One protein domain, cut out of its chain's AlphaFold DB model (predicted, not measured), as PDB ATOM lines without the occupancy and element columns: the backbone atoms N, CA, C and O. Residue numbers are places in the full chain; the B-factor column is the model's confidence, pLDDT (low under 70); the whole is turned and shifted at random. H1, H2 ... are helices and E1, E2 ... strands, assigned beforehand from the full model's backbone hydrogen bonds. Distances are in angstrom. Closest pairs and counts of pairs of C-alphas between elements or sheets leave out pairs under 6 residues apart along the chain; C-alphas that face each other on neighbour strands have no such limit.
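AT A GLANCE: This is residues 115 to 259 and 319 to 360 of the 361 residues of an uncharacterized protein of Planctomycetaceae bacterium (UniProt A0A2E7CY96). With little regular structure, two small antiparallel sheets, E1-E2-E3 and E5-E6-E7, make a crossed sandwich amid long loops. The 187 printed residues include, in order, E1 H1 E2 H2 E3 H3 E4 E5 E6 H4 E7; the class is mixed. The whole is compact, radius of gyration of the C-alphas 16.2 A, spanning 46 by 42 by 32 A.

IN THESE COORDINATES: Find E1, residues 175 to 181, starting at C-alpha (33.572, -24.408, 0.157); E2, 199 to 207, and E3, 213 to 221, each run 26.9 A. Then come E5, 322 to 329, E6, 335 to 341, and E7, 354 to 359, ending at (30.132, -10.758, -9.600). E4 and the short helices are passed over.

HOW THE PARTS SIT: Across E2 and E3, N 201 and O 219 are 2.8 A apart, as are N 325 and O 338 across the hairpin E5 and E6. The closest C-alphas of E3 and E7, Ala 216 and Leu 355, are 6.6 A apart.

THE WHOLE: Across the cut, C-alphas 259 and 319 are 25.9 A apart; pLDDT is under 70 at residues 117 to 128 and 163 to 164.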
ATOM      1  N   ALA A 115      43.277 -22.288 -15.026       87.88
ATOM      2  CA  ALA A 115      43.125 -23.646 -14.538       87.88
ATOM      3  C   ALA A 115      43.501 -24.644 -15.642       87.88
ATOM      4  O   ALA A 115      43.018 -24.563 -16.779       87.88
ATOM      5  N   LYS A 116      44.362 -25.618 -15.332       81.00
ATOM      6  CA  LYS A 116      44.657 -26.699 -16.277       81.00
ATOM      7  C   LYS A 116      43.402 -27.558 -16.441       81.00
ATOM      8  O   LYS A 116      42.867 -28.072 -15.461       81.00
ATOM      9  N   LYS A 117      42.941 -27.725 -17.690       67.69
ATOM     10  CA  LYS A 117      41.734 -28.508 -18.022       67.69
ATOM     11  C   LYS A 117      41.733 -29.848 -17.283       67.69
ATOM     12  O   LYS A 117      42.724 -30.579 -17.333       67.69
ATOM     13  N   LYS A 118      40.599 -30.181 -16.653       60.50
ATOM     14  CA  LYS A 118      40.415 -31.437 -15.913       60.50
ATOM     15  C   LYS A 118      40.857 -32.633 -16.767       60.50
ATOM     16  O   LYS A 118      40.308 -32.889 -17.842       60.50
ATOM     17  N   GLY A 119      41.823 -33.402 -16.265       56.50
ATOM     18  CA  GLY A 119      41.986 -34.792 -16.688       56.50
ATOM     19  C   GLY A 119      40.712 -35.581 -16.354       56.50
ATOM     20  O   GLY A 119      39.948 -35.193 -15.473       56.50
ATOM     21  N   ARG A 120      40.438 -36.684 -17.063       52.38
ATOM     22  CA  ARG A 120      39.260 -37.529 -16.779       52.38
ATOM     23  C   ARG A 120      39.273 -37.992 -15.314       52.38
ATOM     24  O   ARG A 120      40.221 -38.652 -14.899       52.38
ATOM     25  N   THR A 121      38.212 -37.701 -14.563       51.56
ATOM     26  CA  THR A 121      38.067 -38.121 -13.162       51.56
ATOM     27  C   THR A 121      37.790 -39.628 -13.064       51.56
ATOM     28  O   THR A 121      37.097 -40.223 -13.897       51.56
ATOM     29  N   SER A 122      38.366 -40.282 -12.051       48.53
ATOM     30  CA  SER A 122      38.142 -41.699 -11.738       48.53
ATOM     31  C   SER A 122      37.088 -41.826 -10.640       48.53
ATOM     32  O   SER A 122      37.216 -41.208  -9.593       48.53
ATOM     33  N   ARG A 123      36.088 -42.702 -10.813       51.56
ATOM     34  CA  ARG A 123      35.001 -42.930  -9.831       51.56
ATOM     35  C   ARG A 123      35.450 -43.456  -8.452       51.56
ATOM     36  O   ARG A 123      34.606 -43.598  -7.576       51.56
ATOM     37  N   LYS A 124      36.721 -43.839  -8.266       56.53
ATOM     38  CA  LYS A 124      37.212 -44.503  -7.036       56.53
ATOM     39  C   LYS A 124      37.887 -43.572  -6.026       56.53
ATOM     40  O   LYS A 124      38.132 -44.008  -4.909       56.53
ATOM     41  N   ASN A 125      38.207 -42.342  -6.408       55.59
ATOM     42  CA  ASN A 125      38.829 -41.358  -5.530       55.59
ATOM     43  C   ASN A 125      38.119 -40.023  -5.794       55.59
ATOM     44  O   ASN A 125      38.114 -39.617  -6.954       55.59
ATOM     45  N   PRO A 126      37.474 -39.395  -4.796       52.56
ATOM     46  CA  PRO A 126      36.750 -38.146  -5.005       52.56
ATOM     47  C   PRO A 126      37.678 -36.954  -5.265       52.56
ATOM     48  O   PRO A 126      37.185 -35.962  -5.772       52.56
ATOM     49  N   PHE A 127      38.986 -37.062  -4.968       63.56
ATOM     50  CA  PHE A 127      39.979 -36.001  -5.205       63.56
ATOM     51  C   PHE A 127      41.344 -36.576  -5.644       63.56
ATOM     52  O   PHE A 127      42.357 -36.398  -4.964       63.56
ATOM     53  N   PRO A 128      41.429 -37.302  -6.773       60.25
ATOM     54  CA  PRO A 128      42.655 -37.999  -7.173       60.25
ATOM     55  C   PRO A 128      43.814 -37.042  -7.457       60.25
ATOM     56  O   PRO A 128      44.971 -37.410  -7.272       60.25
ATOM     57  N   ASN A 129      43.499 -35.819  -7.877       71.62
ATOM     58  CA  ASN A 129      44.497 -34.807  -8.197       71.62
ATOM     59  C   ASN A 129      45.097 -34.181  -6.939       71.62
ATOM     60  O   ASN A 129      46.264 -33.805  -6.955       71.62
ATOM     61  N   ASP A 130      44.343 -34.111  -5.841       82.62
ATOM     62  CA  ASP A 130      44.789 -33.399  -4.645       82.62
ATOM     63  C   ASP A 130      46.009 -34.090  -4.024       82.62
ATOM     64  O   ASP A 130      46.985 -33.448  -3.653       82.62
ATOM     65  N   GLN A 131      46.038 -35.426  -4.053       83.06
ATOM     66  CA  GLN A 131      47.177 -36.240  -3.602       83.06
ATOM     67  C   GLN A 131      48.466 -36.020  -4.411       83.06
ATOM     68  O   GLN A 131      49.542 -36.383  -3.944       83.06
ATOM     69  N   THR A 132      48.368 -35.465  -5.622       87.50
ATOM     70  CA  THR A 132      49.537 -35.173  -6.468       87.50
ATOM     71  C   THR A 132      50.119 -33.786  -6.218       87.50
ATOM     72  O   THR A 132      51.250 -33.525  -6.618       87.50
ATOM     73  N   ILE A 133      49.363 -32.915  -5.544       91.69
ATOM     74  CA  ILE A 133      49.779 -31.559  -5.203       91.69
ATOM     75  C   ILE A 133      50.406 -31.595  -3.802       91.69
ATOM     76  O   ILE A 133      49.744 -32.058  -2.860       91.69
ATOM     77  N   PRO A 134      51.658 -31.124  -3.633       94.56
ATOM     78  CA  PRO A 134      52.305 -31.050  -2.327       94.56
ATOM     79  C   PRO A 134      51.448 -30.298  -1.304       94.56
ATOM     80  O   PRO A 134      50.681 -29.402  -1.658       94.56
ATOM     81  N   VAL A 135      51.572 -30.656  -0.027       96.62
ATOM     82  CA  VAL A 135      50.938 -29.890   1.056       96.62
ATOM     83  C   VAL A 135      51.489 -28.463   1.038       96.62
ATOM     84  O   VAL A 135      52.699 -28.268   0.961       96.62
ATOM     85  N   GLY A 136      50.590 -27.481   1.063       97.00
ATOM     86  CA  GLY A 136      50.918 -26.065   0.933       97.00
ATOM     87  C   GLY A 136      51.184 -25.618  -0.506       97.00
ATOM     88  O   GLY A 136      51.630 -24.496  -0.708       97.00
ATOM     89  N   GLY A 137      50.947 -26.457  -1.517       96.62
ATOM     90  CA  GLY A 137      51.105 -26.072  -2.921       96.62
ATOM     91  C   GLY A 137      49.943 -25.221  -3.439       96.62
ATOM     92  O   GLY A 137      48.798 -25.441  -3.051       96.62
ATOM     93  N   THR A 138      50.211 -24.268  -4.335       97.38
ATOM     94  CA  THR A 138      49.168 -23.515  -5.054       97.38
ATOM     95  C   THR A 138      48.209 -24.417  -5.845       97.38
ATOM     96  O   THR A 138      48.654 -25.259  -6.630       97.38
ATOM     97  N   LYS A 139      46.893 -24.219  -5.680       96.50
ATOM     98  CA  LYS A 139      45.831 -24.973  -6.375       96.50
ATOM     99  C   LYS A 139      44.472 -24.270  -6.327       96.50
ATOM    100  O   LYS A 139      44.212 -23.481  -5.421       96.50
ATOM    101  N   LEU A 140      43.591 -24.631  -7.260       95.44
ATOM    102  CA  LEU A 140      42.147 -24.392  -7.151       95.44
ATOM    103  C   LEU A 140      41.457 -25.632  -6.595       95.44
ATOM    104  O   LEU A 140      41.773 -26.742  -7.029       95.44
ATOM    105  N   PHE A 141      40.464 -25.431  -5.734       95.62
ATOM    106  CA  PHE A 141      39.598 -26.463  -5.167       95.62
ATOM    107  C   PHE A 141      40.361 -27.626  -4.496       95.62
ATOM    108  O   PHE A 141      41.558 -27.544  -4.219       95.62
ATOM    109  N   GLY A 142      39.671 -28.732  -4.211       95.12
ATOM    110  CA  GLY A 142      40.197 -29.848  -3.430       95.12
ATOM    111  C   GLY A 142      40.014 -29.622  -1.937       95.12
ATOM    112  O   GLY A 142      38.964 -29.157  -1.499       95.12
ATOM    113  N   VAL A 143      41.033 -29.968  -1.153       96.38
ATOM    114  CA  VAL A 143      41.010 -29.826   0.304       96.38
ATOM    115  C   VAL A 143      42.102 -28.847   0.743       96.38
ATOM    116  O   VAL A 143      43.241 -28.993   0.297       96.38
ATOM    117  N   PRO A 144      41.799 -27.851   1.590       97.81
ATOM    118  CA  PRO A 144      42.784 -26.864   2.010       97.81
ATOM    119  C   PRO A 144      43.910 -27.498   2.827       97.81
ATOM    120  O   PRO A 144      43.703 -28.457   3.579       97.81
ATOM    121  N   ASP A 145      45.086 -26.892   2.722       98.31
ATOM    122  CA  ASP A 145      46.204 -27.134   3.623       98.31
ATOM    123  C   ASP A 145      46.262 -25.992   4.656       98.31
ATOM    124  O   ASP A 145      46.424 -24.830   4.287       98.31
ATOM    125  N   LEU A 146      46.091 -26.300   5.945       98.19
ATOM    126  CA  LEU A 146      46.060 -25.321   7.046       98.19
ATOM    127  C   LEU A 146      46.916 -25.801   8.235       98.19
ATOM    128  O   LEU A 146      47.300 -26.972   8.278       98.19
ATOM    129  N   PRO A 147      47.234 -24.933   9.217       98.19
ATOM    130  CA  PRO A 147      47.911 -25.360  10.439       98.19
ATOM    131  C   PRO A 147      47.143 -26.463  11.186       98.19
ATOM    132  O   PRO A 147      45.905 -26.427  11.209       98.19
ATOM    133  N   PRO A 148      47.844 -27.386  11.867       97.94
ATOM    134  CA  PRO A 148      47.194 -28.477  12.556       97.94
ATOM    135  C   PRO A 148      46.141 -28.069  13.574       97.94
ATOM    136  O   PRO A 148      46.347 -27.164  14.384       97.94
ATOM    137  N   GLY A 149      45.010 -28.773  13.539       97.06
ATOM    138  CA  GLY A 149      43.870 -28.501  14.418       97.06
ATOM    139  C   GLY A 149      43.034 -27.274  14.035       97.06
ATOM    140  O   GLY A 149      42.167 -26.874  14.817       97.06
ATOM    141  N   SER A 150      43.259 -26.684  12.857       97.94
ATOM    142  CA  SER A 150      42.379 -25.645  12.314       97.94
ATOM    143  C   SER A 150      40.941 -26.155  12.179       97.94
ATOM    144  O   SER A 150      40.699 -27.300  11.791       97.94
ATOM    145  N   ALA A 151      39.967 -25.301  12.491       97.56
ATOM    146  CA  ALA A 151      38.563 -25.592  12.226       97.56
ATOM    147  C   ALA A 151      38.240 -25.341  10.747       97.56
ATOM    148  O   ALA A 151      38.814 -24.447  10.128       97.56
ATOM    149  N   TRP A 152      37.298 -26.109  10.194       98.31
ATOM    150  CA  TRP A 152      36.780 -25.826   8.857       98.31
ATOM    151  C   TRP A 152      35.984 -24.508   8.875       98.31
ATOM    152  O   TRP A 152      35.091 -24.396   9.727       98.31
ATOM    153  N   PRO A 153      36.268 -23.543   7.978       98.00
ATOM    154  CA  PRO A 153      35.582 -22.254   7.969       98.00
ATOM    155  C   PRO A 153      34.068 -22.351   7.789       98.00
ATOM    156  O   PRO A 153      33.552 -23.212   7.069       98.00
ATOM    157  N   ARG A 154      33.354 -21.448   8.454       97.88
ATOM    158  CA  ARG A 154      31.900 -21.315   8.380       97.88
ATOM    159  C   ARG A 154      31.512 -19.908   7.964       97.88
ATOM    160  O   ARG A 154      32.298 -18.978   8.084       97.88
ATOM    161  N   GLN A 155      30.252 -19.743   7.585       96.50
ATOM    162  CA  GLN A 155      29.664 -18.457   7.224       96.50
ATOM    163  C   GLN A 155      29.972 -17.332   8.224       96.50
ATOM    164  O   GLN A 155      30.272 -16.212   7.829       96.50
ATOM    165  N   LYS A 156      29.898 -17.604   9.533       95.81
ATOM    166  CA  LYS A 156      30.190 -16.597  10.570       95.81
ATOM    167  C   LYS A 156      31.634 -16.085  10.572       95.81
ATOM    168  O   LYS A 156      31.907 -15.088  11.233       95.81
ATOM    169  N   ASP A 157      32.535 -16.802   9.907       96.38
ATOM    170  CA  ASP A 157      33.941 -16.441   9.774       96.38
ATOM    171  C   ASP A 157      34.187 -15.588   8.516       96.38
ATOM    172  O   ASP A 157      35.259 -15.004   8.399       96.38
ATOM    173  N   CYS A 158      33.230 -15.514   7.582       96.19
ATOM    174  CA  CYS A 158      33.367 -14.788   6.321       96.19
ATOM    175  C   CYS A 158      33.230 -13.270   6.470       96.19
ATOM    176  O   CYS A 158      32.506 -12.763   7.331       96.19
ATOM    177  N   ASP A 159      33.880 -12.553   5.552       90.81
ATOM    178  CA  ASP A 159      33.544 -11.166   5.265       90.81
ATOM    179  C   ASP A 159      32.194 -11.136   4.548       90.81
ATOM    180  O   ASP A 159      31.984 -11.862   3.573       90.81
ATOM    181  N   VAL A 160      31.294 -10.281   5.031       87.50
ATOM    182  CA  VAL A 160      29.981 -10.086   4.418       87.50
ATOM    183  C   VAL A 160      30.070  -8.959   3.402       87.50
ATOM    184  O   VAL A 160      30.438  -7.839   3.762       87.50
ATOM    185  N   PHE A 161      29.715  -9.243   2.150       79.62
ATOM    186  CA  PHE A 161      29.721  -8.220   1.103       79.62
ATOM    187  C   PHE A 161      28.565  -7.214   1.277       79.62
ATOM    188  O   PHE A 161      28.772  -6.001   1.210       79.62
ATOM    189  N   TYR A 162      27.353  -7.687   1.584       76.69
ATOM    190  CA  TYR A 162      26.169  -6.833   1.744       76.69
ATOM    191  C   TYR A 162      26.021  -6.268   3.173       76.69
ATOM    192  O   TYR A 162      26.006  -6.998   4.165       76.69
ATOM    193  N   MET A 163      25.860  -4.942   3.298       60.00
ATOM    194  CA  MET A 163      25.934  -4.212   4.581       60.00
ATOM    195  C   MET A 163      24.891  -4.598   5.656       60.00
ATOM    196  O   MET A 163      25.085  -4.249   6.821       60.00
ATOM    197  N   GLU A 164      23.810  -5.312   5.317       69.88
ATOM    198  CA  GLU A 164      22.740  -5.697   6.263       69.88
ATOM    199  C   GLU A 164      22.853  -7.140   6.794       69.88
ATOM    200  O   GLU A 164      21.931  -7.661   7.425       69.88
ATOM    201  N   GLY A 165      24.017  -7.769   6.611       72.69
ATOM    202  CA  GLY A 165      24.219  -9.174   6.943       72.69
ATOM    203  C   GLY A 165      23.792 -10.085   5.793       72.69
ATOM    204  O   GLY A 165      23.043  -9.694   4.904       72.69
ATOM    205  N   SER A 166      24.289 -11.318   5.805       82.19
ATOM    206  CA  SER A 166      24.184 -12.196   4.638       82.19
ATOM    207  C   SER A 166      22.867 -12.949   4.519       82.19
ATOM    208  O   SER A 166      22.547 -13.454   3.454       82.19
ATOM    209  N   GLY A 167      22.125 -13.115   5.617       87.75
ATOM    210  CA  GLY A 167      20.980 -14.033   5.683       87.75
ATOM    211  C   GLY A 167      21.352 -15.523   5.600       87.75
ATOM    212  O   GLY A 167      20.503 -16.373   5.870       87.75
ATOM    213  N   ILE A 168      22.614 -15.851   5.296       91.00
ATOM    214  CA  ILE A 168      23.143 -17.214   5.264       91.00
ATOM    215  C   ILE A 168      23.255 -17.732   6.703       91.00
ATOM    216  O   ILE A 168      23.658 -17.015   7.624       91.00
ATOM    217  N   ALA A 169      22.904 -19.002   6.918       93.44
ATOM    218  CA  ALA A 169      22.984 -19.619   8.235       93.44
ATOM    219  C   ALA A 169      24.429 -19.551   8.789       93.44
ATOM    220  O   ALA A 169      25.334 -20.088   8.151       93.44
ATOM    221  N   PRO A 170      24.672 -18.990   9.994       95.06
ATOM    222  CA  PRO A 170      26.030 -18.762  10.516       95.06
ATOM    223  C   PRO A 170      26.912 -20.015  10.633       95.06
ATOM    224  O   PRO A 170      28.138 -19.923  10.640       95.06
ATOM    225  N   GLU A 171      26.288 -21.188  10.756       95.88
ATOM    226  CA  GLU A 171      26.976 -22.473  10.886       95.88
ATOM    227  C   GLU A 171      27.143 -23.213   9.550       95.88
ATOM    228  O   GLU A 171      27.717 -24.305   9.546       95.88
ATOM    229  N   MET A 172      26.670 -22.651   8.433       95.69
ATOM    230  CA  MET A 172      26.905 -23.206   7.099       95.69
ATOM    231  C   MET A 172      28.412 -23.280   6.833       95.69
ATOM    232  O   MET A 172      29.160 -22.373   7.195       95.69
ATOM    233  N   LEU A 173      28.865 -24.406   6.285       97.25
ATOM    234  CA  LEU A 173      30.276 -24.652   5.998       97.25
ATOM    235  C   LEU A 173      30.647 -24.017   4.662       97.25
ATOM    236  O   LEU A 173      29.931 -24.204   3.682       97.25
ATOM    237  N   CYS A 174      31.793 -23.348   4.612       97.81
ATOM    238  CA  CYS A 174      32.300 -22.781   3.370       97.81
ATOM    239  C   CYS A 174      32.867 -23.873   2.449       97.81
ATOM    240  O   CYS A 174      33.489 -24.831   2.922       97.81
ATOM    241  N   SER A 175      32.751 -23.695   1.135       97.25
ATOM    242  CA  SER A 175      33.572 -24.408   0.157       97.25
ATOM    243  C   SER A 175      35.000 -23.859   0.134       97.25
ATOM    244  O   SER A 175      35.249 -22.681   0.395       97.25
ATOM    245  N   PHE A 176      35.963 -24.728  -0.181       97.94
ATOM    246  CA  PHE A 176      37.338 -24.321  -0.452       97.94
ATOM    247  C   PHE A 176      37.482 -23.920  -1.924       97.94
ATOM    248  O   PHE A 176      37.185 -24.724  -2.812       97.94
ATOM    249  N   VAL A 177      37.951 -22.695  -2.172       97.69
ATOM    250  CA  VAL A 177      38.052 -22.112  -3.519       97.69
ATOM    251  C   VAL A 177      39.468 -22.250  -4.060       97.69
ATOM    252  O   VAL A 177      39.668 -22.827  -5.128       97.69
ATOM    253  N   CYS A 178      40.474 -21.772  -3.328       97.94
ATOM    254  CA  CYS A 178      41.870 -21.903  -3.737       97.94
ATOM    255  C   CYS A 178      42.841 -21.747  -2.572       97.94
ATOM    256  O   CYS A 178      42.495 -21.234  -1.509       97.94
ATOM    257  N   GLN A 179      44.092 -22.131  -2.813       98.00
ATOM    258  CA  GLN A 179      45.219 -21.654  -2.025       98.00
ATOM    259  C   GLN A 179      46.371 -21.244  -2.943       98.00
ATOM    260  O   GLN A 179      46.601 -21.877  -3.973       98.00
ATOM    261  N   ILE A 180      47.095 -20.200  -2.555       98.31
ATOM    262  CA  ILE A 180      48.189 -19.580  -3.298       98.31
ATOM    263  C   ILE A 180      49.411 -19.517  -2.378       98.31
ATOM    264  O   ILE A 180      49.386 -18.830  -1.355       98.31
ATOM    265  N   ASN A 181      50.471 -20.245  -2.720       98.25
ATOM    266  CA  ASN A 181      51.739 -20.213  -1.997       98.25
ATOM    267  C   ASN A 181      52.638 -19.132  -2.589       98.25
ATOM    268  O   ASN A 181      53.027 -19.208  -3.752       98.25
ATOM    269  N   PHE A 182      52.989 -18.131  -1.788       98.00
ATOM    270  CA  PHE A 182      53.742 -16.981  -2.282       98.00
ATOM    271  C   PHE A 182      55.156 -17.339  -2.752       98.00
ATOM    272  O   PHE A 182      55.670 -16.690  -3.662       98.00
ATOM    273  N   ALA A 183      55.743 -18.416  -2.220       97.38
ATOM    274  CA  ALA A 183      57.056 -18.889  -2.649       97.38
ATOM    275  C   ALA A 183      57.070 -19.366  -4.113       97.38
ATOM    276  O   ALA A 183      58.119 -19.318  -4.756       97.38
ATOM    277  N   ASP A 184      55.919 -19.775  -4.665       96.94
ATOM    278  CA  ASP A 184      55.826 -20.203  -6.065       96.94
ATOM    279  C   ASP A 184      56.173 -19.039  -7.021       96.94
ATOM    280  O   ASP A 184      56.749 -19.260  -8.085       96.94
ATOM    281  N   PHE A 185      55.916 -17.787  -6.623       97.31
ATOM    282  CA  PHE A 185      56.102 -16.595  -7.464       97.31
ATOM    283  C   PHE A 185      57.478 -15.939  -7.334       97.31
ATOM    284  O   PHE A 185      57.696 -14.855  -7.890       97.31
ATOM    285  N   ALA A 186      58.421 -16.584  -6.645       95.69
ATOM    286  CA  ALA A 186      59.798 -16.118  -6.577       95.69
ATOM    287  C   ALA A 186      60.375 -15.892  -7.991       95.69
ATOM    288  O   ALA A 186      60.225 -16.719  -8.900       95.69
ATOM    289  N   GLY A 187      61.020 -14.737  -8.177       94.75
ATOM    290  CA  GLY A 187      61.612 -14.322  -9.454       94.75
ATOM    291  C   GLY A 187      60.636 -13.717 -10.472       94.75
ATOM    292  O   GLY A 187      61.073 -13.345 -11.554       94.75
ATOM    293  N   THR A 188      59.344 -13.594 -10.155       97.75
ATOM    294  CA  THR A 188      58.399 -12.795 -10.963       97.75
ATOM    295  C   THR A 188      58.384 -11.338 -10.500       97.75
ATOM    296  O   THR A 188      58.662 -11.042  -9.338       97.75
ATOM    297  N   GLN A 189      58.010 -10.413 -11.381       97.81
ATOM    298  CA  GLN A 189      57.814  -8.999 -11.068       97.81
ATOM    299  C   GLN A 189      56.642  -8.779 -10.114       97.81
ATOM    300  O   GLN A 189      56.762  -8.005  -9.170       97.81
ATOM    301  N   ALA A 190      55.536  -9.501 -10.306       96.94
ATOM    302  CA  ALA A 190      54.402  -9.455  -9.383       96.94
ATOM    303  C   ALA A 190      54.764 -10.042  -8.004       96.94
ATOM    304  O   ALA A 190      54.365  -9.502  -6.974       96.94
ATOM    305  N   GLY A 191      55.590 -11.093  -7.965       97.00
ATOM    306  CA  GLY A 191      56.089 -11.711  -6.733       97.00
ATOM    307  C   GLY A 191      56.896 -10.759  -5.846       97.00
ATOM    308  O   GLY A 191      56.868 -10.900  -4.630       97.00
ATOM    309  N   ARG A 192      57.537  -9.727  -6.420       96.44
ATOM    310  CA  ARG A 192      58.235  -8.668  -5.660       96.44
ATOM    311  C   ARG A 192      57.298  -7.843  -4.775       96.44
ATOM    312  O   ARG A 192      57.765  -7.146  -3.877       96.44
ATOM    313  N   LEU A 193      55.999  -7.857  -5.073       96.12
ATOM    314  CA  LEU A 193      55.004  -7.050  -4.374       96.12
ATOM    315  C   LEU A 193      54.483  -7.728  -3.105       96.12
ATOM    316  O   LEU A 193      53.890  -7.041  -2.283       96.12
ATOM    317  N   ILE A 194      54.695  -9.037  -2.937       97.19
ATOM    318  CA  ILE A 194      54.182  -9.856  -1.827       97.19
ATOM    319  C   ILE A 194      55.330 -10.397  -0.962       97.19
ATOM    320  O   ILE A 194      56.483 -10.359  -1.383       97.19
ATOM    321  N   PRO A 195      55.058 -10.906   0.255       96.94
ATOM    322  CA  PRO A 195      56.084 -11.596   1.031       96.94
ATOM    323  C   PRO A 195      56.624 -12.836   0.312       96.94
ATOM    324  O   PRO A 195      55.850 -13.584  -0.276       96.94
ATOM    325  N   ASP A 196      57.915 -13.131   0.483       96.69
ATOM    326  CA  ASP A 196      58.592 -14.289  -0.136       96.69
ATOM    327  C   ASP A 196      58.009 -15.660   0.263       96.69
ATOM    328  O   ASP A 196      58.327 -16.685  -0.339       96.69
ATOM    329  N   LYS A 197      57.198 -15.704   1.326       96.62
ATOM    330  CA  LYS A 197      56.584 -16.925   1.848       96.62
ATOM    331  C   LYS A 197      55.198 -16.678   2.430       96.62
ATOM    332  O   LYS A 197      54.822 -15.555   2.777       96.62
ATOM    333  N   GLY A 198      54.478 -17.774   2.618       97.81
ATOM    334  CA  GLY A 198      53.146 -17.802   3.207       97.81
ATOM    335  C   GLY A 198      52.127 -18.394   2.243       97.81
ATOM    336  O   GLY A 198      52.348 -18.440   1.034       97.81
ATOM    337  N   LEU A 199      51.016 -18.855   2.804       98.50
ATOM    338  CA  LEU A 199      49.914 -19.455   2.066       98.50
ATOM    339  C   LEU A 199      48.658 -18.606   2.255       98.50
ATOM    340  O   LEU A 199      48.206 -18.414   3.385       98.50
ATOM    341  N   LEU A 200      48.102 -18.102   1.159       98.56
ATOM    342  CA  LEU A 200      46.785 -17.472   1.129       98.56
ATOM    343  C   LEU A 200      45.747 -18.526   0.741       98.56
ATOM    344  O   LEU A 200      45.829 -19.053  -0.360       98.56
ATOM    345  N   SER A 201      44.773 -18.800   1.602       98.62
ATOM    346  CA  SER A 201      43.674 -19.741   1.356       98.62
ATOM    347  C   SER A 201      42.346 -18.993   1.286       98.62
ATOM    348  O   SER A 201      42.034 -18.208   2.182       98.62
ATOM    349  N   ILE A 202      41.561 -19.244   0.240       98.50
ATOM    350  CA  ILE A 202      40.263 -18.614  -0.006       98.50
ATOM    351  C   ILE A 202      39.144 -19.642   0.154       98.50
ATOM    352  O   ILE A 202      39.208 -20.755  -0.378       98.50
ATOM    353  N   PHE A 203      38.102 -19.238   0.867       98.50
ATOM    354  CA  PHE A 203      36.880 -19.998   1.091       98.50
ATOM    355  C   PHE A 203      35.672 -19.155   0.694       98.50
ATOM    356  O   PHE A 203      35.714 -17.934   0.819       98.50
ATOM    357  N   SER A 204      34.590 -19.796   0.263       97.81
ATOM    358  CA  SER A 204      33.327 -19.119  -0.048       97.81
ATOM    359  C   SER A 204      32.147 -19.834   0.579       97.81
ATOM    360  O   SER A 204      32.156 -21.056   0.676       97.81
ATOM    361  N   CYS A 205      31.128 -19.091   0.978       96.81
ATOM    362  CA  CYS A 205      29.865 -19.625   1.451       96.81
ATOM    363  C   CYS A 205      28.747 -19.073   0.571       96.81
ATOM    364  O   CYS A 205      28.564 -17.860   0.498       96.81
ATOM    365  N   SER A 206      28.030 -19.952  -0.120       95.00
ATOM    366  CA  SER A 206      27.015 -19.570  -1.107       95.00
ATOM    367  C   SER A 206      25.639 -20.097  -0.709       95.00
ATOM    368  O   SER A 206      25.504 -21.275  -0.407       95.00
ATOM    369  N   GLU A 207      24.612 -19.255  -0.758       92.69
ATOM    370  CA  GLU A 207      23.196 -19.632  -0.651       92.69
ATOM    371  C   GLU A 207      22.432 -18.905  -1.764       92.69
ATOM    372  O   GLU A 207      21.743 -17.901  -1.557       92.69
ATOM    373  N   ILE A 208      22.631 -19.384  -2.990       88.19
ATOM    374  CA  ILE A 208      22.067 -18.749  -4.182       88.19
ATOM    375  C   ILE A 208      20.593 -19.079  -4.354       88.19
ATOM    376  O   ILE A 208      19.801 -18.184  -4.638       88.19
ATOM    377  N   ASP A 209      20.218 -20.335  -4.134       87.19
ATOM    378  CA  ASP A 209      18.874 -20.817  -4.446       87.19
ATOM    379  C   ASP A 209      17.797 -20.149  -3.585       87.19
ATOM    380  O   ASP A 209      16.692 -19.886  -4.066       87.19
ATOM    381  N   THR A 210      18.108 -19.863  -2.316       87.00
ATOM    382  CA  THR A 210      17.126 -19.291  -1.388       87.00
ATOM    383  C   THR A 210      17.179 -17.769  -1.325       87.00
ATOM    384  O   THR A 210      16.127 -17.127  -1.303       87.00
ATOM    385  N   ILE A 211      18.378 -17.182  -1.245       88.38
ATOM    386  CA  ILE A 211      18.535 -15.742  -0.972       88.38
ATOM    387  C   ILE A 211      19.478 -15.016  -1.934       88.38
ATOM    388  O   ILE A 211      19.588 -13.797  -1.834       88.38
ATOM    389  N   GLY A 212      20.123 -15.715  -2.873       88.12
ATOM    390  CA  GLY A 212      21.002 -15.090  -3.863       88.12
ATOM    391  C   GLY A 212      22.285 -14.495  -3.276       88.12
ATOM    392  O   GLY A 212      22.750 -13.479  -3.776       88.12
ATOM    393  N   MET A 213      22.833 -15.075  -2.201       91.62
ATOM    394  CA  MET A 213      23.964 -14.489  -1.466       91.62
ATOM    395  C   MET A 213      25.228 -15.339  -1.553       91.62
ATOM    396  O   MET A 213      25.168 -16.569  -1.492       91.62
ATOM    397  N   VAL A 214      26.377 -14.665  -1.629       93.94
ATOM    398  CA  VAL A 214      27.707 -15.267  -1.501       93.94
ATOM    399  C   VAL A 214      28.568 -14.381  -0.626       93.94
ATOM    400  O   VAL A 214      28.691 -13.187  -0.883       93.94
ATOM    401  N   ASP A 215      29.204 -15.000   0.356       95.69
ATOM    402  CA  ASP A 215      30.252 -14.393   1.161       95.69
ATOM    403  C   ASP A 215      31.530 -15.212   1.056       95.69
ATOM    404  O   ASP A 215      31.538 -16.355   0.583       95.69
ATOM    405  N   ALA A 216      32.643 -14.636   1.494       97.38
ATOM    406  CA  ALA A 216      33.928 -15.291   1.352       97.38
ATOM    407  C   ALA A 216      34.900 -14.922   2.470       97.38
ATOM    408  O   ALA A 216      34.747 -13.932   3.179       97.38
ATOM    409  N   LEU A 217      35.910 -15.766   2.648       97.81
ATOM    410  CA  LEU A 217      36.949 -15.616   3.656       97.81
ATOM    411  C   LEU A 217      38.316 -15.804   3.006       97.81
ATOM    412  O   LEU A 217      38.544 -16.783   2.295       97.81
ATOM    413  N   ALA A 218      39.244 -14.912   3.338       98.19
ATOM    414  CA  ALA A 218      40.662 -15.083   3.072       98.19
ATOM    415  C   ALA A 218      41.425 -15.372   4.372       98.19
ATOM    416  O   ALA A 218      41.361 -14.606   5.334       98.19
ATOM    417  N   ILE A 219      42.194 -16.460   4.393       98.25
ATOM    418  CA  ILE A 219      43.072 -16.840   5.504       98.25
ATOM    419  C   ILE A 219      44.513 -16.781   5.013       98.25
ATOM    420  O   ILE A 219      44.864 -17.439   4.040       98.25
ATOM    421  N   TYR A 220      45.369 -16.034   5.707       98.25
ATOM    422  CA  TYR A 220      46.803 -16.028   5.431       98.25
ATOM    423  C   TYR A 220      47.576 -16.749   6.528       98.25
ATOM    424  O   TYR A 220      47.527 -16.359   7.697       98.25
ATOM    425  N   THR A 221      48.328 -17.770   6.127       98.31
ATOM    426  CA  THR A 221      49.203 -18.548   7.000       98.31
ATOM    427  C   THR A 221      50.663 -18.199   6.694       98.31
ATOM    428  O   THR A 221      51.190 -18.644   5.674       98.31
ATOM    429  N   PRO A 222      51.344 -17.399   7.537       96.88
ATOM    430  CA  PRO A 222      52.714 -16.948   7.263       96.88
ATOM    431  C   PRO A 222      53.769 -18.056   7.404       96.88
ATOM    432  O   PRO A 222      54.837 -17.971   6.795       96.88
ATOM    433  N   ASP A 223      53.495 -19.064   8.232       96.62
ATOM    434  CA  ASP A 223      54.356 -20.226   8.440       96.62
ATOM    435  C   ASP A 223      53.780 -21.439   7.704       96.62
ATOM    436  O   ASP A 223      52.699 -21.923   8.036       96.62
ATOM    437  N   VAL A 224      54.504 -21.903   6.688       97.00
ATOM    438  CA  VAL A 224      54.089 -23.011   5.821       97.00
ATOM    439  C   VAL A 224      54.800 -24.323   6.163       97.00
ATOM    440  O   VAL A 224      54.517 -25.343   5.541       97.00
ATOM    441  N   ASP A 225      55.698 -24.319   7.154       96.12
ATOM    442  CA  ASP A 225      56.563 -25.465   7.458       96.12
ATOM    443  C   ASP A 225      55.798 -26.616   8.132       96.12
ATOM    444  O   ASP A 225      56.217 -27.772   8.077       96.12
ATOM    445  N   ASN A 226      54.666 -26.307   8.770       96.06
ATOM    446  CA  ASN A 226      53.843 -27.264   9.504       96.06
ATOM    447  C   ASN A 226      52.371 -27.154   9.092       96.06
ATOM    448  O   ASN A 226      51.505 -26.900   9.925       96.06
ATOM    449  N   LEU A 227      52.100 -27.289   7.797       98.12
ATOM    450  CA  LEU A 227      50.744 -27.405   7.263       98.12
ATOM    451  C   LEU A 227      50.308 -28.873   7.222       98.12
ATOM    452  O   LEU A 227      51.118 -29.766   6.973       98.12
ATOM    453  N   GLU A 228      49.013 -29.115   7.399       97.56
ATOM    454  CA  GLU A 228      48.383 -30.401   7.126       97.56
ATOM    455  C   GLU A 228      47.213 -30.231   6.161       97.56
ATOM    456  O   GLU A 228      46.474 -29.244   6.207       97.56
ATOM    457  N   ARG A 229      47.038 -31.218   5.281       97.25
ATOM    458  CA  ARG A 229      45.820 -31.310   4.486       97.25
ATOM    459  C   ARG A 229      44.679 -31.692   5.407       97.25
ATOM    460  O   ARG A 229      44.767 -32.712   6.090       97.25
ATOM    461  N   MET A 230      43.632 -30.881   5.429       96.25
ATOM    462  CA  MET A 230      42.507 -31.124   6.325       96.25
ATOM    463  C   MET A 230      41.751 -32.411   5.967       96.25
ATOM    464  O   MET A 230      41.814 -32.903   4.845       96.25
ATOM    465  N   GLU A 231      40.972 -32.928   6.914       94.44
ATOM    466  CA  GLU A 231      39.927 -33.913   6.623       94.44
ATOM    467  C   GLU A 231      38.610 -33.166   6.353       94.44
ATOM    468  O   GLU A 231      38.153 -32.408   7.219       94.44
ATOM    469  N   PRO A 232      37.988 -33.324   5.171       94.69
ATOM    470  CA  PRO A 232      36.809 -32.545   4.822       94.69
ATOM    471  C   PRO A 232      35.566 -33.019   5.601       94.69
ATOM    472  O   PRO A 232      35.343 -34.226   5.745       94.69
ATOM    473  N   PRO A 233      34.692 -32.103   6.063       95.88
ATOM    474  CA  PRO A 233      33.394 -32.468   6.619       95.88
ATOM    475  C   PRO A 233      32.570 -33.320   5.646       95.88
ATOM    476  O   PRO A 233      32.438 -32.996   4.466       95.88
ATOM    477  N   MET A 234      31.940 -34.388   6.150       93.75
ATOM    478  CA  MET A 234      31.186 -35.331   5.308       93.75
ATOM    479  C   MET A 234      30.037 -34.681   4.524       93.75
ATOM    480  O   MET A 234      29.697 -35.150   3.439       93.75
ATOM    481  N   THR A 235      29.455 -33.600   5.049       93.94
ATOM    482  CA  THR A 235      28.394 -32.819   4.395       93.94
ATOM    483  C   THR A 235      28.880 -32.023   3.186       93.94
ATOM    484  O   THR A 235      28.047 -31.566   2.423       93.94
ATOM    485  N   LEU A 236      30.191 -31.885   2.964       92.88
ATOM    486  CA  LEU A 236      30.739 -31.236   1.765       92.88
ATOM    487  C   LEU A 236      31.111 -32.228   0.653       92.88
ATOM    488  O   LEU A 236      31.366 -31.815  -0.477       92.88
ATOM    489  N   VAL A 237      31.161 -33.530   0.959       91.50
ATOM    490  CA  VAL A 237      31.670 -34.568   0.039       91.50
ATOM    491  C   VAL A 237      30.635 -35.630  -0.328       91.50
ATOM    492  O   VAL A 237      30.640 -36.136  -1.449       91.50
ATOM    493  N   ASP A 238      29.741 -35.994   0.591       89.19
ATOM    494  CA  ASP A 238      28.770 -37.065   0.375       89.19
ATOM    495  C   ASP A 238      27.383 -36.481   0.108       89.19
ATOM    496  O   ASP A 238      26.672 -36.093   1.033       89.19
ATOM    497  N   LYS A 239      26.978 -36.500  -1.173       90.69
ATOM    498  CA  LYS A 239      25.668 -36.016  -1.651       90.69
ATOM    499  C   LYS A 239      24.461 -36.657  -0.952       90.69
ATOM    500  O   LYS A 239      23.338 -36.199  -1.122       90.69
ATOM    501  N   LYS A 240      24.652 -37.765  -0.225       91.50
ATOM    502  CA  LYS A 240      23.590 -38.455   0.521       91.50
ATOM    503  C   LYS A 240      23.486 -38.008   1.978       91.50
ATOM    504  O   LYS A 240      22.614 -38.509   2.689       91.50
ATOM    505  N   LYS A 241      24.388 -37.153   2.461       91.62
ATOM    506  CA  LYS A 241      24.339 -36.647   3.834       91.62
ATOM    507  C   LYS A 241      23.299 -35.548   3.960       91.62
ATOM    508  O   LYS A 241      23.163 -34.695   3.092       91.62
ATOM    509  N   GLU A 242      22.569 -35.586   5.068       89.81
ATOM    510  CA  GLU A 242      21.685 -34.494   5.463       89.81
ATOM    511  C   GLU A 242      22.511 -33.216   5.651       89.81
ATOM    512  O   GLU A 242      23.576 -33.257   6.271       89.81
ATOM    513  N   GLY A 243      22.041 -32.106   5.079       85.81
ATOM    514  CA  GLY A 243      22.778 -30.843   5.047       85.81
ATOM    515  C   GLY A 243      23.873 -30.767   3.980       85.81
ATOM    516  O   GLY A 243      24.677 -29.843   4.030       85.81
ATOM    517  N   TRP A 244      23.934 -31.723   3.041       91.31
ATOM    518  CA  TRP A 244      24.715 -31.537   1.820       91.31
ATOM    519  C   TRP A 244      24.080 -30.447   0.960       91.31
ATOM    520  O   TRP A 244      22.874 -30.471   0.717       91.31
ATOM    521  N   ASP A 245      24.921 -29.538   0.490       90.44
ATOM    522  CA  ASP A 245      24.552 -28.445  -0.391       90.44
ATOM    523  C   ASP A 245      25.509 -28.427  -1.589       90.44
ATOM    524  O   ASP A 245      26.728 -28.536  -1.431       90.44
ATOM    525  N   GLU A 246      24.944 -28.344  -2.793       92.25
ATOM    526  CA  GLU A 246      25.714 -28.370  -4.033       92.25
ATOM    527  C   GLU A 246      26.559 -27.110  -4.191       92.25
ATOM    528  O   GLU A 246      27.694 -27.206  -4.664       92.25
ATOM    529  N   ALA A 247      26.046 -25.959  -3.743       93.00
ATOM    530  CA  ALA A 247      26.728 -24.685  -3.904       93.00
ATOM    531  C   ALA A 247      28.038 -24.628  -3.108       93.00
ATOM    532  O   ALA A 247      29.042 -24.102  -3.595       93.00
ATOM    533  N   ASN A 248      28.058 -25.255  -1.929       95.50
ATOM    534  CA  ASN A 248      29.229 -25.331  -1.056       95.50
ATOM    535  C   ASN A 248      30.006 -26.663  -1.140       95.50
ATOM    536  O   ASN A 248      30.979 -26.860  -0.408       95.50
ATOM    537  N   ALA A 249      29.619 -27.591  -2.020       94.75
ATOM    538  CA  ALA A 249      30.296 -28.880  -2.151       94.75
ATOM    539  C   ALA A 249      31.754 -28.728  -2.621       94.75
ATOM    540  O   ALA A 249      32.087 -27.879  -3.450       94.75
ATOM    541  N   LEU A 250      32.634 -29.611  -2.140       93.44
ATOM    542  CA  LEU A 250      34.024 -29.630  -2.596       93.44
ATOM    543  C   LEU A 250      34.132 -30.075  -4.056       93.44
ATOM    544  O   LEU A 250      33.508 -31.047  -4.486       93.44
ATOM    545  N   GLN A 251      34.996 -29.386  -4.798       91.94
ATOM    546  CA  GLN A 251      35.320 -29.688  -6.190       91.94
ATOM    547  C   GLN A 251      36.688 -30.376  -6.300       91.94
ATOM    548  O   GLN A 251      37.531 -30.272  -5.411       91.94
ATOM    549  N   ASP A 252      36.925 -31.069  -7.415       90.69
ATOM    550  CA  ASP A 252      38.232 -31.659  -7.727       90.69
ATOM    551  C   ASP A 252      39.338 -30.599  -7.790       90.69
ATOM    552  O   ASP A 252      39.202 -29.618  -8.527       90.69
ATOM    553  N   ALA A 253      40.460 -30.861  -7.113       92.88
ATOM    554  CA  ALA A 253      41.648 -30.015  -7.172       92.88
ATOM    555  C   ALA A 253      42.168 -29.846  -8.612       92.88
ATOM    556  O   ALA A 253      42.218 -30.809  -9.396       92.88
ATOM    557  N   GLN A 254      42.606 -28.631  -8.940       91.62
ATOM    558  CA  GLN A 254      43.171 -28.271 -10.239       91.62
ATOM    559  C   GLN A 254      44.500 -27.534 -10.066       91.62
ATOM    560  O   GLN A 254      44.637 -26.643  -9.228       91.62
ATOM    561  N   ASN A 255      45.475 -27.896 -10.904       91.25
ATOM    562  CA  ASN A 255      46.728 -27.154 -11.016       91.25
ATOM    563  C   ASN A 255      46.494 -25.845 -11.772       91.25
ATOM    564  O   ASN A 255      45.716 -25.800 -12.731       91.25
ATOM    565  N   LEU A 256      47.239 -24.819 -11.379       92.12
ATOM    566  CA  LEU A 256      47.236 -23.516 -12.025       92.12
ATOM    567  C   LEU A 256      48.468 -23.339 -12.915       92.12
ATOM    568  O   LEU A 256      49.543 -23.889 -12.659       92.12
ATOM    569  N   SER A 257      48.296 -22.557 -13.975       94.00
ATOM    570  CA  SER A 257      49.393 -21.917 -14.699       94.00
ATOM    571  C   SER A 257      49.237 -20.406 -14.623       94.00
ATOM    572  O   SER A 257      48.112 -19.931 -14.769       94.00
ATOM    573  N   PHE A 258      50.335 -19.678 -14.465       95.88
ATOM    574  CA  PHE A 258      50.363 -18.219 -14.401       95.88
ATOM    575  C   PHE A 258      51.211 -17.636 -15.536       95.88
ATOM    576  O   PHE A 258      52.180 -18.256 -15.973       95.88
ATOM    577  N   SER A 259      50.863 -16.436 -15.990       95.81
ATOM    578  CA  SER A 259      51.637 -15.639 -16.946       95.81
ATOM    579  C   SER A 259      51.755 -14.213 -16.425       95.81
ATOM    580  O   SER A 259      50.767 -13.628 -15.972       95.81
ATOM    581  N   GLY A 319      39.576   2.130  -3.300       92.50
ATOM    582  CA  GLY A 319      40.408   3.332  -3.290       92.50
ATOM    583  C   GLY A 319      41.777   3.141  -3.946       92.50
ATOM    584  O   GLY A 319      42.259   2.023  -4.112       92.50
ATOM    585  N   ARG A 320      42.465   4.249  -4.253       91.88
ATOM    586  CA  ARG A 320      43.780   4.252  -4.935       91.88
ATOM    587  C   ARG A 320      44.902   3.599  -4.125       91.88
ATOM    588  O   ARG A 320      45.900   3.152  -4.685       91.88
ATOM    589  N   ASP A 321      44.763   3.548  -2.796       94.31
ATOM    590  CA  ASP A 321      45.726   2.878  -1.915       94.31
ATOM    591  C   ASP A 321      45.536   1.354  -1.853       94.31
ATOM    592  O   ASP A 321      46.327   0.680  -1.183       94.31
ATOM    593  N   TYR A 322      44.553   0.809  -2.574       95.38
ATOM    594  CA  TYR A 322      44.307  -0.621  -2.723       95.38
ATOM    595  C   TYR A 322      44.955  -1.203  -3.986       95.38
ATOM    596  O   TYR A 322      45.425  -0.496  -4.883       95.38
ATOM    597  N   CYS A 323      45.022  -2.526  -4.020       94.62
ATOM    598  CA  CYS A 323      45.186  -3.308  -5.233       94.62
ATOM    599  C   CYS A 323      44.293  -4.549  -5.157       94.62
ATOM    600  O   CYS A 323      43.878  -4.972  -4.066       94.62
ATOM    601  N   LYS A 324      44.042  -5.152  -6.321       95.81
ATOM    602  CA  LYS A 324      43.499  -6.507  -6.408       95.81
ATOM    603  C   LYS A 324      44.480  -7.430  -5.690       95.81
ATOM    604  O   LYS A 324      45.681  -7.339  -5.922       95.81
ATOM    605  N   LEU A 325      43.997  -8.281  -4.794       97.19
ATOM    606  CA  LEU A 325      44.775  -9.415  -4.304       97.19
ATOM    607  C   LEU A 325      44.543 -10.599  -5.233       97.19
ATOM    608  O   LEU A 325      45.493 -11.100  -5.820       97.19
ATOM    609  N   ILE A 326      43.286 -11.004  -5.400       96.69
ATOM    610  CA  ILE A 326      42.889 -12.079  -6.305       96.69
ATOM    611  C   ILE A 326      41.460 -11.842  -6.808       96.69
ATOM    612  O   ILE A 326      40.606 -11.382  -6.051       96.69
ATOM    613  N   CYS A 327      41.227 -12.147  -8.080       94.81
ATOM    614  CA  CYS A 327      39.917 -12.239  -8.718       94.81
ATOM    615  C   CYS A 327      39.728 -13.692  -9.143       94.81
ATOM    616  O   CYS A 327      40.564 -14.182  -9.905       94.81
ATOM    617  N   ILE A 328      38.711 -14.366  -8.598       94.38
ATOM    618  CA  ILE A 328      38.578 -15.823  -8.704       94.38
ATOM    619  C   ILE A 328      37.135 -16.317  -8.703       94.38
ATOM    620  O   ILE A 328      36.346 -15.927  -7.848       94.38
ATOM    621  N   GLU A 329      36.822 -17.255  -9.593       93.81
ATOM    622  CA  GLU A 329      35.554 -17.989  -9.582       93.81
ATOM    623  C   GLU A 329      35.460 -19.006  -8.428       93.81
ATOM    624  O   GLU A 329      36.376 -19.795  -8.166       93.81
ATOM    625  N   ASN A 330      34.311 -19.034  -7.753       93.69
ATOM    626  CA  ASN A 330      33.995 -20.023  -6.729       93.69
ATOM    627  C   ASN A 330      33.447 -21.342  -7.325       93.69
ATOM    628  O   ASN A 330      33.454 -21.582  -8.532       93.69
ATOM    629  N   THR A 331      32.950 -22.235  -6.466       90.31
ATOM    630  CA  THR A 331      32.458 -23.572  -6.850       90.31
ATOM    631  C   THR A 331      31.220 -23.578  -7.751       90.31
ATOM    632  O   THR A 331      30.945 -24.608  -8.369       90.31
ATOM    633  N   ILE A 332      30.504 -22.457  -7.845       92.06
ATOM    634  CA  ILE A 332      29.302 -22.284  -8.671       92.06
ATOM    635  C   ILE A 332      29.482 -21.249  -9.789       92.06
ATOM    636  O   ILE A 332      28.510 -20.920 -10.460       92.06
ATOM    637  N   GLY A 333      30.715 -20.790 -10.026       91.06
ATOM    638  CA  GLY A 333      31.042 -19.867 -11.116       91.06
ATOM    639  C   GLY A 333      30.809 -18.389 -10.802       91.06
ATOM    640  O   GLY A 333      30.784 -17.590 -11.722       91.06
ATOM    641  N   ILE A 334      30.643 -18.021  -9.529       92.69
ATOM    642  CA  ILE A 334      30.541 -16.618  -9.101       92.69
ATOM    643  C   ILE A 334      31.942 -16.071  -8.848       92.69
ATOM    644  O   ILE A 334      32.735 -16.715  -8.152       92.69
ATOM    645  N   VAL A 335      32.245 -14.887  -9.381       93.44
ATOM    646  CA  VAL A 335      33.574 -14.272  -9.273       93.44
ATOM    647  C   VAL A 335      33.688 -13.478  -7.977       93.44
ATOM    648  O   VAL A 335      32.864 -12.628  -7.647       93.44
ATOM    649  N   LEU A 336      34.748 -13.747  -7.223       94.81
ATOM    650  CA  LEU A 336      35.066 -13.105  -5.956       94.81
ATOM    651  C   LEU A 336      36.236 -12.146  -6.153       94.81
ATOM    652  O   LEU A 336      37.326 -12.558  -6.563       94.81
ATOM    653  N   HIS A 337      36.039 -10.878  -5.801       95.25
ATOM    654  CA  HIS A 337      37.065  -9.846  -5.903       95.25
ATOM    655  C   HIS A 337      37.623  -9.537  -4.519       95.25
ATOM    656  O   HIS A 337      37.015  -8.815  -3.729       95.25
ATOM    657  N   PHE A 338      38.812 -10.053  -4.218       96.62
ATOM    658  CA  PHE A 338      39.517  -9.718  -2.988       96.62
ATOM    659  C   PHE A 338      40.504  -8.584  -3.219       96.62
ATOM    660  O   PHE A 338      41.328  -8.638  -4.133       96.62
ATOM    661  N   CYS A 339      40.478  -7.590  -2.336       96.81
ATOM    662  CA  CYS A 339      41.388  -6.451  -2.363       96.81
ATOM    663  C   CYS A 339      42.133  -6.303  -1.036       96.81
ATOM    664  O   CYS A 339      41.694  -6.750   0.026       96.81
ATOM    665  N   ILE A 340      43.272  -5.623  -1.084       97.69
ATOM    666  CA  ILE A 340      44.077  -5.289   0.093       97.69
ATOM    667  C   ILE A 340      44.805  -3.966  -0.159       97.69
ATOM    668  O   ILE A 340      45.072  -3.591  -1.299       97.69
ATOM    669  N   ARG A 341      45.125  -3.225   0.904       97.44
ATOM    670  CA  ARG A 341      45.925  -2.002   0.775       97.44
ATOM    671  C   ARG A 341      47.372  -2.334   0.432       97.44
ATOM    672  O   ARG A 341      47.966  -3.203   1.069       97.44
ATOM    673  N   ASN A 342      47.987  -1.549  -0.451       95.69
ATOM    674  CA  ASN A 342      49.391  -1.726  -0.853       95.69
ATOM    675  C   ASN A 342      50.337  -1.735   0.371       95.69
ATOM    676  O   ASN A 342      51.223  -2.579   0.489       95.69
ATOM    677  N   LYS A 343      50.091  -0.849   1.351       96.94
ATOM    678  CA  LYS A 343      50.868  -0.795   2.604       96.94
ATOM    679  C   LYS A 343      50.732  -2.049   3.476       96.94
ATOM    680  O   LYS A 343      51.631  -2.340   4.259       96.94
ATOM    681  N   ASP A 344      49.597  -2.743   3.395       97.94
ATOM    682  CA  ASP A 344      49.327  -3.928   4.208       97.94
ATOM    683  C   ASP A 344      49.952  -5.171   3.578       97.94
ATOM    684  O   ASP A 344      50.481  -5.990   4.325       97.94
ATOM    685  N   ILE A 345      50.009  -5.267   2.241       95.94
ATOM    686  CA  ILE A 345      50.814  -6.298   1.567       95.94
ATOM    687  C   ILE A 345      52.282  -6.160   1.968       95.94
ATOM    688  O   ILE A 345      52.865  -7.110   2.489       95.94
ATOM    689  N   ALA A 346      52.856  -4.962   1.806       92.75
ATOM    690  CA  ALA A 346      54.258  -4.699   2.134       92.75
ATOM    691  C   ALA A 346      54.588  -4.990   3.611       92.75
ATOM    692  O   ALA A 346      55.709  -5.363   3.949       92.75
ATOM    693  N   ALA A 347      53.606  -4.834   4.504       95.19
ATOM    694  CA  ALA A 347      53.743  -5.128   5.927       95.19
ATOM    695  C   ALA A 347      53.370  -6.576   6.313       95.19
ATOM    696  O   ALA A 347      53.380  -6.891   7.505       95.19
ATOM    697  N   GLY A 348      52.983  -7.434   5.362       94.12
ATOM    698  CA  GLY A 348      52.523  -8.802   5.625       94.12
ATOM    699  C   GLY A 348      51.218  -8.888   6.434       94.12
ATOM    700  O   GLY A 348      50.978  -9.873   7.130       94.12
ATOM    701  N   LYS A 349      50.366  -7.857   6.396       97.06
ATOM    702  CA  LYS A 349      49.130  -7.729   7.194       97.06
ATOM    703  C   LYS A 349      47.893  -8.237   6.450       97.06
ATOM    704  O   LYS A 349      46.889  -7.537   6.337       97.06
ATOM    705  N   PHE A 350      47.924  -9.487   6.008       96.81
ATOM    706  CA  PHE A 350      46.840 -10.094   5.221       96.81
ATOM    707  C   PHE A 350      45.531 -10.340   5.986       96.81
ATOM    708  O   PHE A 350      44.512 -10.629   5.378       96.81
ATOM    709  N   LYS A 351      45.495 -10.128   7.304       95.94
ATOM    710  CA  LYS A 351      44.225 -10.047   8.050       95.94
ATOM    711  C   LYS A 351      43.336  -8.857   7.641       95.94
ATOM    712  O   LYS A 351      42.216  -8.753   8.117       95.94
ATOM    713  N   ASN A 352      43.876  -7.919   6.858       96.56
ATOM    714  CA  ASN A 352      43.168  -6.746   6.343       96.56
ATOM    715  C   ASN A 352      42.687  -6.937   4.891       96.56
ATOM    716  O   ASN A 352      42.269  -5.960   4.265       96.56
ATOM    717  N   VAL A 353      42.814  -8.148   4.336       97.06
ATOM    718  CA  VAL A 353      42.175  -8.504   3.064       97.06
ATOM    719  C   VAL A 353      40.669  -8.310   3.207       97.06
ATOM    720  O   VAL A 353      40.127  -8.525   4.285       97.06
ATOM    721  N   LYS A 354      40.022  -7.858   2.135       94.94
ATOM    722  CA  LYS A 354      38.576  -7.659   2.084       94.94
ATOM    723  C   LYS A 354      37.998  -8.315   0.849       94.94
ATOM    724  O   LYS A 354      38.565  -8.146  -0.234       94.94
ATOM    725  N   LEU A 355      36.846  -8.958   0.999       95.50
ATOM    726  CA  LEU A 355      35.935  -9.174  -0.119       95.50
ATOM    727  C   LEU A 355      35.372  -7.811  -0.545       95.50
ATOM    728  O   LEU A 355      34.648  -7.167   0.211       95.50
ATOM    729  N   ALA A 356      35.797  -7.330  -1.709       93.56
ATOM    730  CA  ALA A 356      35.438  -6.011  -2.217       93.56
ATOM    731  C   ALA A 356      34.207  -6.053  -3.127       93.56
ATOM    732  O   ALA A 356      33.449  -5.092  -3.137       93.56
ATOM    733  N   TRP A 357      34.014  -7.159  -3.853       93.38
ATOM    734  CA  TRP A 357      32.873  -7.364  -4.744       93.38
ATOM    735  C   TRP A 357      32.608  -8.845  -5.020       93.38
ATOM    736  O   TRP A 357      33.515  -9.678  -4.908       93.38
ATOM    737  N   VAL A 358      31.366  -9.144  -5.397       92.75
ATOM    738  CA  VAL A 358      30.889 -10.454  -5.849       92.75
ATOM    739  C   VAL A 358      30.167 -10.259  -7.180       92.75
ATOM    740  O   VAL A 358      29.139  -9.585  -7.218       92.75
ATOM    741  N   ASP A 359      30.705 -10.836  -8.253       90.81
ATOM    742  CA  ASP A 359      30.132 -10.758  -9.600       90.81
ATOM    743  C   ASP A 359      29.358 -12.042  -9.931       90.81
ATOM    744  O   ASP A 359      29.884 -13.152  -9.788       90.81
ATOM    745  N   PHE A 360      28.096 -11.882 -10.328       88.12
ATOM    746  CA  PHE A 360      27.146 -12.972 -10.565       88.12
ATOM    747  C   PHE A 360      26.948 -13.287 -12.059       88.12
ATOM    748  O   PHE A 360      26.171 -14.197 -12.363       88.12
TER     749      PHE A 360